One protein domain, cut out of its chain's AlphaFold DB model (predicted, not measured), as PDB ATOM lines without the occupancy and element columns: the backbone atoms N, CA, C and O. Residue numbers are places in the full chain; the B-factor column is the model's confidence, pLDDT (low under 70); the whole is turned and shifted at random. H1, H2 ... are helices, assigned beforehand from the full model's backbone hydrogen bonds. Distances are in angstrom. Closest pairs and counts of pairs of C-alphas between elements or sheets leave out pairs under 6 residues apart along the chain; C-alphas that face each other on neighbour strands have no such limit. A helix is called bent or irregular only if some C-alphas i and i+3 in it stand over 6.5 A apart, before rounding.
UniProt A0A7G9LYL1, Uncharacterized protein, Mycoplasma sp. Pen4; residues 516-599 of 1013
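Overview. This is residues 516 to 599 of the 1013 residues of an uncharacterized protein of Mycoplasma sp. Pen4 (UniProt A0A7G9LYL1). Three long helices, H1, H3 and H4, form an up-and-down bundle, each running against the one before; short H2 turns the corner between H1 and H3, and residues 593 to 599 fold back after H4. The 84 printed residues, all helix in class, make a compact rod, radius of gyration of the C-alphas 13.4 A, spanning 41 by 19 by 15 A.

Along the chain. Find C-alpha 516 at (-90.358, -49.054, -46.785); H1 runs to 537, 33.6 A, irregular with C-alphas 516 and 519 7.0 A apart. H2, residues 539 to 544, is only just irregular: C-alphas 540 and 543 are 6.6 A apart. H3, 546 to 561, covers 22.4 A; H4, 568 to 592, covers 36.2 A, ending at (-98.832, -25.827, -23.872).

Arrangement. Look at the hub, H1: it touches H3, closest C-alphas Arg 528 and Leu 552, 6.2 A, at a shallow tilt of 26 degrees, opposite ways. It touches H4, Ser 520 to Lys 575, 6.1 A, the same way. H1 and H2 touch only at the corner, Ile 535 to Ala 542, 4.5 A. H3 and H4 form a hairpin, Glu 548 to Ile 581, 6.3 A. Every O i to N i+4 pair is within hydrogen-bond range in H3, 17 of 18 in H1, 20 of 21 in H4, 0 of 2 in H2, where 2 of 3 O i to N i+3 pairs are.

Size, cuts and confidence. Asn 565 and Pro 594 have the farthest C-alphas, 42.9 A; there is no cut and no long link, and pLDDT is under 70 at 563 to 565 and 593.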
ATOM      1  N   GLU A 516     -91.116 -50.315 -46.706       72.25
ATOM      2  CA  GLU A 516     -90.358 -49.054 -46.785       72.25
ATOM      3  C   GLU A 516     -91.139 -47.819 -46.298       72.25
ATOM      4  O   GLU A 516     -90.533 -46.801 -45.956       72.25
ATOM      5  N   LEU A 517     -92.474 -47.886 -46.247       73.75
ATOM      6  CA  LEU A 517     -93.343 -46.806 -45.762       73.75
ATOM      7  C   LEU A 517     -93.814 -46.987 -44.326       73.75
ATOM      8  O   LEU A 517     -94.250 -46.012 -43.707       73.75
ATOM      9  N   ARG A 518     -93.754 -48.216 -43.810       79.62
ATOM     10  CA  ARG A 518     -94.281 -48.582 -42.497       79.62
ATOM     11  C   ARG A 518     -93.784 -47.645 -41.398       79.62
ATOM     12  O   ARG A 518     -94.589 -47.123 -40.641       79.62
ATOM     13  N   GLU A 519     -92.492 -47.327 -41.411       80.31
ATOM     14  CA  GLU A 519     -91.868 -46.386 -40.472       80.31
ATOM     15  C   GLU A 519     -92.506 -44.983 -40.522       80.31
ATOM     16  O   GLU A 519     -92.796 -44.381 -39.491       80.31
ATOM     17  N   SER A 520     -92.756 -44.446 -41.722       78.56
ATOM     18  CA  SER A 520     -93.322 -43.097 -41.884       78.56
ATOM     19  C   SER A 520     -94.806 -43.054 -41.528       78.56
ATOM     20  O   SER A 520     -95.276 -42.070 -40.956       78.56
ATOM     21  N   TYR A 521     -95.533 -44.129 -41.837       82.88
ATOM     22  CA  TYR A 521     -96.937 -44.290 -41.479       82.88
ATOM     23  C   TYR A 521     -97.123 -44.435 -39.963       82.88
ATOM     24  O   TYR A 521     -97.923 -43.708 -39.379       82.88
ATOM     25  N   GLU A 522     -96.338 -45.298 -39.311       86.06
ATOM     26  CA  GLU A 522     -96.347 -45.476 -37.852       86.06
ATOM     27  C   GLU A 522     -95.958 -44.174 -37.135       86.06
ATOM     28  O   GLU A 522     -96.629 -43.773 -36.184       86.06
ATOM     29  N   LYS A 523     -94.954 -43.442 -37.641       85.12
ATOM     30  CA  LYS A 523     -94.567 -42.127 -37.105       85.12
ATOM     31  C   LYS A 523     -95.674 -41.078 -37.261       85.12
ATOM     32  O   LYS A 523     -95.902 -40.295 -36.342       85.12
ATOM     33  N   ALA A 524     -96.373 -41.051 -38.398       84.62
ATOM     34  CA  ALA A 524     -97.504 -40.146 -38.612       84.62
ATOM     35  C   ALA A 524     -98.706 -40.514 -37.722       84.62
ATOM     36  O   ALA A 524     -99.331 -39.630 -37.146       84.62
ATOM     37  N   GLN A 525     -99.004 -41.802 -37.551       88.38
ATOM     38  CA  GLN A 525    -100.039 -42.288 -36.632       88.38
ATOM     39  C   GLN A 525     -99.731 -41.918 -35.172       88.38
ATOM     40  O   GLN A 525    -100.593 -41.353 -34.494       88.38
ATOM     41  N   ASP A 526     -98.500 -42.160 -34.706       89.19
ATOM     42  CA  ASP A 526     -98.037 -41.748 -33.374       89.19
ATOM     43  C   ASP A 526     -98.201 -40.236 -33.191       89.19
ATOM     44  O   ASP A 526     -98.846 -39.774 -32.248       89.19
ATOM     45  N   LEU A 527     -97.719 -39.448 -34.156       89.06
ATOM     46  CA  LEU A 527     -97.812 -37.996 -34.100       89.06
ATOM     47  C   LEU A 527     -99.264 -37.496 -34.120       89.06
ATOM     48  O   LEU A 527     -99.579 -36.530 -33.421       89.06
ATOM     49  N   ARG A 528    -100.168 -38.154 -34.859       91.94
ATOM     50  CA  ARG A 528    -101.610 -37.851 -34.848       91.94
ATOM     51  C   ARG A 528    -102.194 -38.065 -33.457       91.94
ATOM     52  O   ARG A 528    -102.876 -37.183 -32.941       91.94
ATOM     53  N   ASN A 529    -101.902 -39.210 -32.843       88.69
ATOM     54  CA  ASN A 529    -102.399 -39.549 -31.511       88.69
ATOM     55  C   ASN A 529    -101.865 -38.568 -30.459       88.69
ATOM     56  O   ASN A 529    -102.639 -38.055 -29.650       88.69
ATOM     57  N   LYS A 530    -100.579 -38.210 -30.538       88.50
ATOM     58  CA  LYS A 530     -99.973 -37.202 -29.656       88.50
ATOM     59  C   LYS A 530    -100.556 -35.805 -29.860       88.50
ATOM     60  O   LYS A 530    -100.831 -35.105 -28.892       88.50
ATOM     61  N   THR A 531    -100.823 -35.417 -31.107       86.19
ATOM     62  CA  THR A 531    -101.463 -34.131 -31.435       86.19
ATOM     63  C   THR A 531    -102.903 -34.068 -30.921       86.19
ATOM     64  O   THR A 531    -103.305 -33.045 -30.376       86.19
ATOM     65  N   ASN A 532    -103.669 -35.161 -31.020       86.81
ATOM     66  CA  ASN A 532    -105.006 -35.254 -30.426       86.81
ATOM     67  C   ASN A 532    -104.966 -35.110 -28.898       86.81
ATOM     68  O   ASN A 532    -105.762 -34.360 -28.340       86.81
ATOM     69  N   LYS A 533    -104.000 -35.757 -28.230       84.75
ATOM     70  CA  LYS A 533    -103.822 -35.620 -26.777       84.75
ATOM     71  C   LYS A 533    -103.426 -34.192 -26.385       84.75
ATOM     72  O   LYS A 533    -103.948 -33.652 -25.416       84.75
ATOM     73  N   LEU A 534    -102.563 -33.542 -27.171       82.31
ATOM     74  CA  LEU A 534    -102.232 -32.124 -26.991       82.31
ATOM     75  C   LEU A 534    -103.468 -31.234 -27.139       82.31
ATOM     76  O   LEU A 534    -103.655 -30.343 -26.319       82.31
ATOM     77  N   ILE A 535    -104.325 -31.480 -28.133       82.88
ATOM     78  CA  ILE A 535    -105.597 -30.761 -28.324       82.88
ATOM     79  C   ILE A 535    -106.499 -30.882 -27.092       82.88
ATOM     80  O   ILE A 535    -107.073 -29.882 -26.669       82.88
ATOM     81  N   GLU A 536    -106.590 -32.070 -26.498       80.31
ATOM     82  CA  GLU A 536    -107.407 -32.320 -25.307       80.31
ATOM     83  C   GLU A 536    -106.923 -31.518 -24.087       80.31
ATOM     84  O   GLU A 536    -107.728 -30.897 -23.394       80.31
ATOM     85  N   ILE A 537    -105.606 -31.459 -23.858       74.81
ATOM     86  CA  ILE A 537    -105.030 -30.804 -22.668       74.81
ATOM     87  C   ILE A 537    -104.750 -29.300 -22.842       74.81
ATOM     88  O   ILE A 537    -104.451 -28.611 -21.866       74.81
ATOM     89  N   SER A 538    -104.796 -28.773 -24.070       71.69
ATOM     90  CA  SER A 538    -104.381 -27.389 -24.372       71.69
ATOM     91  C   SER A 538    -105.510 -26.354 -24.331       71.69
ATOM     92  O   SER A 538    -105.246 -25.159 -24.493       71.69
ATOM     93  N   GLY A 539    -106.755 -26.772 -24.074       77.69
ATOM     94  CA  GLY A 539    -107.889 -25.863 -23.884       77.69
ATOM     95  C   GLY A 539    -108.056 -24.886 -25.067       77.69
ATOM     96  O   GLY A 539    -108.137 -25.331 -26.212       77.69
ATOM     97  N   PRO A 540    -108.065 -23.554 -24.859       70.19
ATOM     98  CA  PRO A 540    -108.186 -22.563 -25.936       70.19
ATOM     99  C   PRO A 540    -107.061 -22.636 -26.979       70.19
ATOM    100  O   PRO A 540    -107.278 -22.324 -28.153       70.19
ATOM    101  N   GLN A 541    -105.865 -23.084 -26.575       74.81
ATOM    102  CA  GLN A 541    -104.702 -23.226 -27.460       74.81
ATOM    103  C   GLN A 541    -104.818 -24.441 -28.395       74.81
ATOM    104  O   GLN A 541    -104.031 -24.562 -29.335       74.81
ATOM    105  N   ALA A 542    -105.839 -25.293 -28.221       79.69
ATOM    106  CA  ALA A 542    -106.153 -26.402 -29.123       79.69
ATOM    107  C   ALA A 542    -106.275 -25.961 -30.590       79.69
ATOM    108  O   ALA A 542    -105.962 -26.721 -31.512       79.69
ATOM    109  N   ASN A 543    -106.696 -24.715 -30.829       83.00
ATOM    110  CA  ASN A 543    -106.806 -24.151 -32.173       83.00
ATOM    111  C   ASN A 543    -105.459 -24.069 -32.912       83.00
ATOM    112  O   ASN A 543    -105.461 -24.135 -34.137       83.00
ATOM    113  N   ASN A 544    -104.325 -24.021 -32.202       83.69
ATOM    114  CA  ASN A 544    -102.993 -24.020 -32.817       83.69
ATOM    115  C   ASN A 544    -102.599 -25.397 -33.371       83.69
ATOM    116  O   ASN A 544    -101.777 -25.488 -34.279       83.69
ATOM    117  N   PHE A 545    -103.203 -26.471 -32.853       88.00
ATOM    118  CA  PHE A 545    -102.906 -27.849 -33.252       88.00
ATOM    119  C   PHE A 545    -103.849 -28.379 -34.334       88.00
ATOM    120  O   PHE A 545    -103.463 -29.268 -35.090       88.00
ATOM    121  N   LYS A 546    -105.067 -27.828 -34.457       90.50
ATOM    122  CA  LYS A 546    -106.050 -28.245 -35.476       90.50
ATOM    123  C   LYS A 546    -105.495 -28.216 -36.914       90.50
ATOM    124  O   LYS A 546    -105.724 -29.196 -37.624       90.50
ATOM    125  N   PRO A 547    -104.748 -27.181 -37.358       92.19
ATOM    126  CA  PRO A 547    -104.152 -27.174 -38.696       92.19
ATOM    127  C   PRO A 547    -103.118 -28.288 -38.898       92.19
ATOM    128  O   PRO A 547    -103.077 -28.907 -39.956       92.19
ATOM    129  N   GLU A 548    -102.301 -28.579 -37.883       93.25
ATOM    130  CA  GLU A 548    -101.299 -29.649 -37.955       93.25
ATOM    131  C   GLU A 548    -101.946 -31.037 -37.929       93.25
ATOM    132  O   GLU A 548    -101.543 -31.917 -38.687       93.25
ATOM    133  N   LEU A 549    -103.013 -31.216 -37.142       92.94
ATOM    134  CA  LEU A 549    -103.823 -32.433 -37.156       92.94
ATOM    135  C   LEU A 549    -104.450 -32.672 -38.536       92.94
ATOM    136  O   LEU A 549    -104.462 -33.803 -39.025       92.94
ATOM    137  N   GLN A 550    -104.941 -31.616 -39.190       93.31
ATOM    138  CA  GLN A 550    -105.467 -31.712 -40.550       93.31
ATOM    139  C   GLN A 550    -104.375 -32.154 -41.538       93.31
ATOM    140  O   GLN A 550    -104.595 -33.109 -42.282       93.31
ATOM    141  N   LYS A 551    -103.184 -31.537 -41.497       92.62
ATOM    142  CA  LYS A 551    -102.038 -31.940 -42.337       92.62
ATOM    143  C   LYS A 551    -101.619 -33.394 -42.093       92.62
ATOM    144  O   LYS A 551    -101.267 -34.099 -43.035       92.62
ATOM    145  N   LEU A 552    -101.680 -33.858 -40.843       91.50
ATOM    146  CA  LEU A 552    -101.428 -35.253 -40.465       91.50
ATOM    147  C   LEU A 552    -102.447 -36.212 -41.077       91.50
ATOM    148  O   LEU A 552    -102.058 -37.224 -41.655       91.50
ATOM    149  N   ASN A 553    -103.736 -35.879 -41.001       92.38
ATOM    150  CA  ASN A 553    -104.794 -36.676 -41.622       92.38
ATOM    151  C   ASN A 553    -104.641 -36.722 -43.149       92.38
ATOM    152  O   ASN A 553    -104.782 -37.783 -43.751       92.38
ATOM    153  N   GLU A 554    -104.298 -35.598 -43.779       92.75
ATOM    154  CA  GLU A 554    -104.017 -35.530 -45.218       92.75
ATOM    155  C   GLU A 554    -102.801 -36.384 -45.610       92.75
ATOM    156  O   GLU A 554    -102.841 -37.080 -46.629       92.75
ATOM    157  N   LEU A 555    -101.739 -36.379 -44.796       90.25
ATOM    158  CA  LEU A 555    -100.550 -37.208 -45.002       90.25
ATOM    159  C   LEU A 555    -100.877 -38.704 -44.888       90.25
ATOM    160  O   LEU A 555    -100.527 -39.464 -45.788       90.25
ATOM    161  N   ILE A 556    -101.582 -39.110 -43.829       90.31
ATOM    162  CA  ILE A 556    -102.012 -40.500 -43.601       90.31
ATOM    163  C   ILE A 556    -102.886 -40.982 -44.765       90.31
ATOM    164  O   ILE A 556    -102.571 -41.996 -45.385       90.31
ATOM    165  N   ASN A 557    -103.892 -40.193 -45.156       91.00
ATOM    166  CA  ASN A 557    -104.762 -40.506 -46.291       91.00
ATOM    167  C   ASN A 557    -103.985 -40.602 -47.618       91.00
ATOM    168  O   ASN A 557    -104.337 -41.393 -48.492       91.00
ATOM    169  N   SER A 558    -102.937 -39.789 -47.803       89.44
ATOM    170  CA  SER A 558    -102.087 -39.838 -49.003       89.44
ATOM    171  C   SER A 558    -101.239 -41.111 -49.050       89.44
ATOM    172  O   SER A 558    -101.077 -41.704 -50.119       89.44
ATOM    173  N   ILE A 559    -100.729 -41.551 -47.896       86.62
ATOM    174  CA  ILE A 559     -99.994 -42.814 -47.762       86.62
ATOM    175  C   ILE A 559    -100.935 -43.997 -48.039       86.62
ATOM    176  O   ILE A 559    -100.601 -44.862 -48.841       86.62
ATOM    177  N   GLU A 560    -102.146 -43.998 -47.483       86.25
ATOM    178  CA  GLU A 560    -103.132 -45.070 -47.698       86.25
ATOM    179  C   GLU A 560    -103.586 -45.173 -49.164       86.25
ATOM    180  O   GLU A 560    -103.711 -46.270 -49.704       86.25
ATOM    181  N   LYS A 561    -103.756 -44.040 -49.859       87.38
ATOM    182  CA  LYS A 561    -104.182 -44.013 -51.271       87.38
ATOM    183  C   LYS A 561    -103.121 -44.475 -52.269       87.38
ATOM    184  O   LYS A 561    -103.469 -44.755 -53.415       87.38
ATOM    185  N   THR A 562    -101.843 -44.531 -51.888       82.56
ATOM    186  CA  THR A 562    -100.768 -44.843 -52.850       82.56
ATOM    187  C   THR A 562    -100.668 -46.324 -53.219       82.56
ATOM    188  O   THR A 562     -99.974 -46.637 -54.184       82.56
ATOM    189  N   ASN A 563    -101.407 -47.222 -52.548       68.31
ATOM    190  CA  ASN A 563    -101.680 -48.608 -52.976       68.31
ATOM    191  C   ASN A 563    -100.462 -49.375 -53.546       68.31
ATOM    192  O   ASN A 563    -100.567 -50.119 -54.519       68.31
ATOM    193  N   GLY A 564     -99.279 -49.175 -52.960       63.91
ATOM    194  CA  GLY A 564     -98.052 -49.881 -53.341       63.91
ATOM    195  C   GLY A 564     -97.274 -49.313 -54.539       63.91
ATOM    196  O   GLY A 564     -96.219 -49.848 -54.868       63.91
ATOM    197  N   ASN A 565     -97.735 -48.234 -55.180       66.81
ATOM    198  CA  ASN A 565     -97.104 -47.675 -56.380       66.81
ATOM    199  C   ASN A 565     -96.284 -46.420 -56.033       66.81
ATOM    200  O   ASN A 565     -96.735 -45.286 -56.205       66.81
ATOM    201  N   LEU A 566     -95.088 -46.621 -55.476       70.12
ATOM    202  CA  LEU A 566     -94.259 -45.536 -54.944       70.12
ATOM    203  C   LEU A 566     -92.862 -45.543 -55.533       70.12
ATOM    204  O   LEU A 566     -92.194 -46.571 -55.593       70.12
ATOM    205  N   ASN A 567     -92.399 -44.353 -55.908       79.88
ATOM    206  CA  ASN A 567     -90.994 -44.128 -56.205       79.88
ATOM    207  C   ASN A 567     -90.263 -43.581 -54.954       79.88
ATOM    208  O   ASN A 567     -90.899 -43.015 -54.055       79.88
ATOM    209  N   PRO A 568     -88.924 -43.688 -54.893       77.88
ATOM    210  CA  PRO A 568     -88.133 -43.179 -53.768       77.88
ATOM    211  C   PRO A 568     -88.332 -41.682 -53.469       77.88
ATOM    212  O   PRO A 568     -88.204 -41.250 -52.325       77.88
ATOM    213  N   SER A 569     -88.680 -40.879 -54.481       81.25
ATOM    214  CA  SER A 569     -88.937 -39.441 -54.319       81.25
ATOM    215  C   SER A 569     -90.200 -39.170 -53.491       81.25
ATOM    216  O   SER A 569     -90.184 -38.295 -52.623       81.25
ATOM    217  N   MET A 570     -91.263 -39.961 -53.674       81.75
ATOM    218  CA  MET A 570     -92.491 -39.856 -52.876       81.75
ATOM    219  C   MET A 570     -92.264 -40.254 -51.417       81.75
ATOM    220  O   MET A 570     -92.744 -39.563 -50.519       81.75
ATOM    221  N   ILE A 571     -91.479 -41.309 -51.172       80.62
ATOM    222  CA  ILE A 571     -91.117 -41.748 -49.813       80.62
ATOM    223  C   ILE A 571     -90.363 -40.629 -49.078       80.62
ATOM    224  O   ILE A 571     -90.729 -40.268 -47.959       80.62
ATOM    225  N   ASN A 572     -89.369 -40.012 -49.729       83.81
ATOM    226  CA  ASN A 572     -88.651 -38.871 -49.155       83.81
ATOM    227  C   ASN A 572     -89.564 -37.658 -48.919       83.81
ATOM    228  O   ASN A 572     -89.434 -36.987 -47.896       83.81
ATOM    229  N   SER A 573     -90.519 -37.392 -49.818       88.69
ATOM    230  CA  SER A 573     -91.498 -36.314 -49.632       88.69
ATOM    231  C   SER A 573     -92.380 -36.541 -48.399       88.69
ATOM    232  O   SER A 573     -92.597 -35.609 -47.622       88.69
ATOM    233  N   PHE A 574     -92.855 -37.770 -48.173       88.25
ATOM    234  CA  PHE A 574     -93.653 -38.098 -46.989       88.25
ATOM    235  C   PHE A 574     -92.849 -37.984 -45.693       88.25
ATOM    236  O   PHE A 574     -93.366 -37.418 -44.728       88.25
ATOM    237  N   LYS A 575     -91.583 -38.425 -45.683       85.88
ATOM    238  CA  LYS A 575     -90.681 -38.248 -44.532       85.88
ATOM    239  C   LYS A 575     -90.491 -36.769 -44.185       85.88
ATOM    240  O   LYS A 575     -90.742 -36.377 -43.049       85.88
ATOM    241  N   LEU A 576     -90.169 -35.933 -45.175       87.38
ATOM    242  CA  LEU A 576     -89.993 -34.488 -44.977       87.38
ATOM    243  C   LEU A 576     -91.267 -33.801 -44.462       87.38
ATOM    244  O   LEU A 576     -91.191 -32.942 -43.584       87.38
ATOM    245  N   LYS A 577     -92.447 -34.190 -44.968       89.25
ATOM    246  CA  LYS A 577     -93.733 -33.674 -44.470       89.25
ATOM    247  C   LYS A 577     -93.993 -34.097 -43.024       89.25
ATOM    248  O   LYS A 577     -94.367 -33.250 -42.217       89.25
ATOM    249  N   ALA A 578     -93.770 -35.369 -42.689       85.56
ATOM    250  CA  ALA A 578     -93.927 -35.870 -41.324       85.56
ATOM    251  C   ALA A 578     -92.994 -35.141 -40.342       85.56
ATOM    252  O   ALA A 578     -93.437 -34.730 -39.270       85.56
ATOM    253  N   ASP A 579     -91.735 -34.915 -40.724       88.06
ATOM    254  CA  ASP A 579     -90.751 -34.204 -39.900       88.06
ATOM    255  C   ASP A 579     -91.094 -32.715 -39.735       88.06
ATOM    256  O   ASP A 579     -90.962 -32.162 -38.641       88.06
ATOM    257  N   GLY A 580     -91.603 -32.068 -40.789       90.69
ATOM    258  CA  GLY A 580     -92.089 -30.688 -40.722       90.69
ATOM    259  C   GLY A 580     -93.266 -30.520 -39.756       90.69
ATOM    260  O   GLY A 580     -93.274 -29.590 -38.939       90.69
ATOM    261  N   ILE A 581     -94.229 -31.448 -39.795       90.06
ATOM    262  CA  ILE A 581     -95.359 -31.456 -38.856       90.06
ATOM    263  C   ILE A 581     -94.858 -31.764 -37.440       90.06
ATOM    264  O   ILE A 581     -95.218 -31.053 -36.504       90.06
ATOM    265  N   TYR A 582     -93.960 -32.744 -37.275       91.00
ATOM    266  CA  TYR A 582     -93.364 -33.084 -35.978       91.00
ATOM    267  C   TYR A 582     -92.708 -31.869 -35.327       91.00
ATOM    268  O   TYR A 582     -93.005 -31.557 -34.177       91.00
ATOM    269  N   ASN A 583     -91.856 -31.145 -36.055       89.19
ATOM    270  CA  ASN A 583     -91.162 -29.972 -35.523       89.19
ATOM    271  C   ASN A 583     -92.141 -28.862 -35.118       89.19
ATOM    272  O   ASN A 583     -91.951 -28.216 -34.086       89.19
ATOM    273  N   THR A 584     -93.213 -28.678 -35.891       89.94
ATOM    274  CA  THR A 584     -94.249 -27.681 -35.603       89.94
ATOM    275  C   THR A 584     -95.053 -28.053 -34.357       89.94
ATOM    276  O   THR A 584     -95.169 -27.238 -33.441       89.94
ATOM    277  N   VAL A 585     -95.535 -29.298 -34.272       87.56
ATOM    278  CA  VAL A 585     -96.262 -29.813 -33.101       87.56
ATOM    279  C   VAL A 585     -95.362 -29.819 -31.864       87.56
ATOM    280  O   VAL A 585     -95.798 -29.396 -30.800       87.56
ATOM    281  N   ASN A 586     -94.093 -30.219 -31.991       87.94
ATOM    282  CA  ASN A 586     -93.133 -30.228 -30.886       87.94
ATOM    283  C   ASN A 586     -92.860 -28.820 -30.348       87.94
ATOM    284  O   ASN A 586     -92.778 -28.623 -29.137       87.94
ATOM    285  N   ARG A 587     -92.754 -27.830 -31.242       85.81
ATOM    286  CA  ARG A 587     -92.627 -26.423 -30.858       85.81
ATOM    287  C   ARG A 587     -93.879 -25.942 -30.125       85.81
ATOM    288  O   ARG A 587     -93.759 -25.284 -29.099       85.81
ATOM    289  N   PHE A 588     -95.067 -26.299 -30.617       84.12
ATOM    290  CA  PHE A 588     -96.331 -25.956 -29.962       84.12
ATOM    291  C   PHE A 588     -96.556 -26.680 -28.633       84.12
ATOM    292  O   PHE A 588     -97.111 -26.076 -27.721       84.12
ATOM    293  N   ALA A 589     -96.057 -27.903 -28.462       80.38
ATOM    294  CA  ALA A 589     -96.118 -28.619 -27.189       80.38
ATOM    295  C   ALA A 589     -95.419 -27.841 -26.058       80.38
ATOM    296  O   ALA A 589     -95.970 -27.735 -24.964       80.38
ATOM    297  N   GLY A 590     -94.279 -27.198 -26.343       76.62
ATOM    298  CA  GLY A 590     -93.579 -26.347 -25.372       76.62
ATOM    299  C   GLY A 590     -94.346 -25.079 -24.978       76.62
ATOM    300  O   GLY A 590     -94.121 -24.546 -23.895       76.62
ATOM    301  N   PHE A 591     -95.278 -24.622 -25.825       74.69
ATOM    302  CA  PHE A 591     -96.205 -23.530 -25.510       74.69
ATOM    303  C   PHE A 591     -97.441 -23.994 -24.742       74.69
ATOM    304  O   PHE A 591     -98.152 -23.149 -24.218       74.69
ATOM    305  N   VAL A 592     -97.740 -25.296 -24.700       71.69
ATOM    306  CA  VAL A 592     -98.832 -25.827 -23.872       71.69
ATOM    307  C   VAL A 592     -98.385 -25.893 -22.423       71.69
ATOM    308  O   VAL A 592     -99.132 -25.470 -21.552       71.69
ATOM    309  N   ALA A 593     -97.171 -26.382 -22.170       69.25
ATOM    310  CA  ALA A 593     -96.563 -26.351 -20.850       69.25
ATOM    311  C   ALA A 593     -95.037 -26.217 -20.955       69.25
ATOM    312  O   ALA A 593     -94.417 -26.932 -21.754       69.25
ATOM    313  N   PRO A 594     -94.396 -25.392 -20.107       70.19
ATOM    314  CA  PRO A 594     -92.943 -25.319 -20.040       70.19
ATOM    315  C   PRO A 594     -92.307 -26.704 -19.839       70.19
ATOM    316  O   PRO A 594     -92.622 -27.438 -18.899       70.19
ATOM    317  N   GLY A 595     -91.400 -27.072 -20.747       75.12
ATOM    318  CA  GLY A 595     -90.690 -28.353 -20.715       75.12
ATOM    319  C   GLY A 595     -91.474 -29.561 -21.247       75.12
ATOM    320  O   GLY A 595     -90.933 -30.668 -21.210       75.12
ATOM    321  N   LEU A 596     -92.701 -29.387 -21.753       78.94
ATOM    322  CA  LEU A 596     -93.424 -30.426 -22.495       78.94
ATOM    323  C   LEU A 596     -92.920 -30.482 -23.942       78.94
ATOM    324  O   LEU A 596     -92.815 -29.469 -24.629       78.94
ATOM    325  N   ASN A 597     -92.605 -31.677 -24.415       86.62
ATOM    326  CA  ASN A 597     -92.248 -31.955 -25.798       86.62
ATOM    327  C   ASN A 597     -92.777 -33.343 -26.183       86.62
ATOM    328  O   ASN A 597     -93.171 -34.136 -25.331       86.62
ATOM    329  N   LEU A 598     -92.772 -33.672 -27.471       83.88
ATOM    330  CA  LEU A 598     -93.340 -34.936 -27.953       83.88
ATOM    331  C   LEU A 598     -92.625 -36.195 -27.432       83.88
ATOM    332  O   LEU A 598     -93.189 -37.285 -27.526       83.88
ATOM    333  N   LYS A 599     -91.404 -36.064 -26.893       84.38
ATOM    334  CA  LYS A 599     -90.636 -37.183 -26.326       84.38
ATOM    335  C   LYS A 599     -91.017 -37.488 -24.878       84.38
ATOM    336  O   LYS A 599     -90.948 -38.645 -24.490       84.38
TER     337      LYS A 599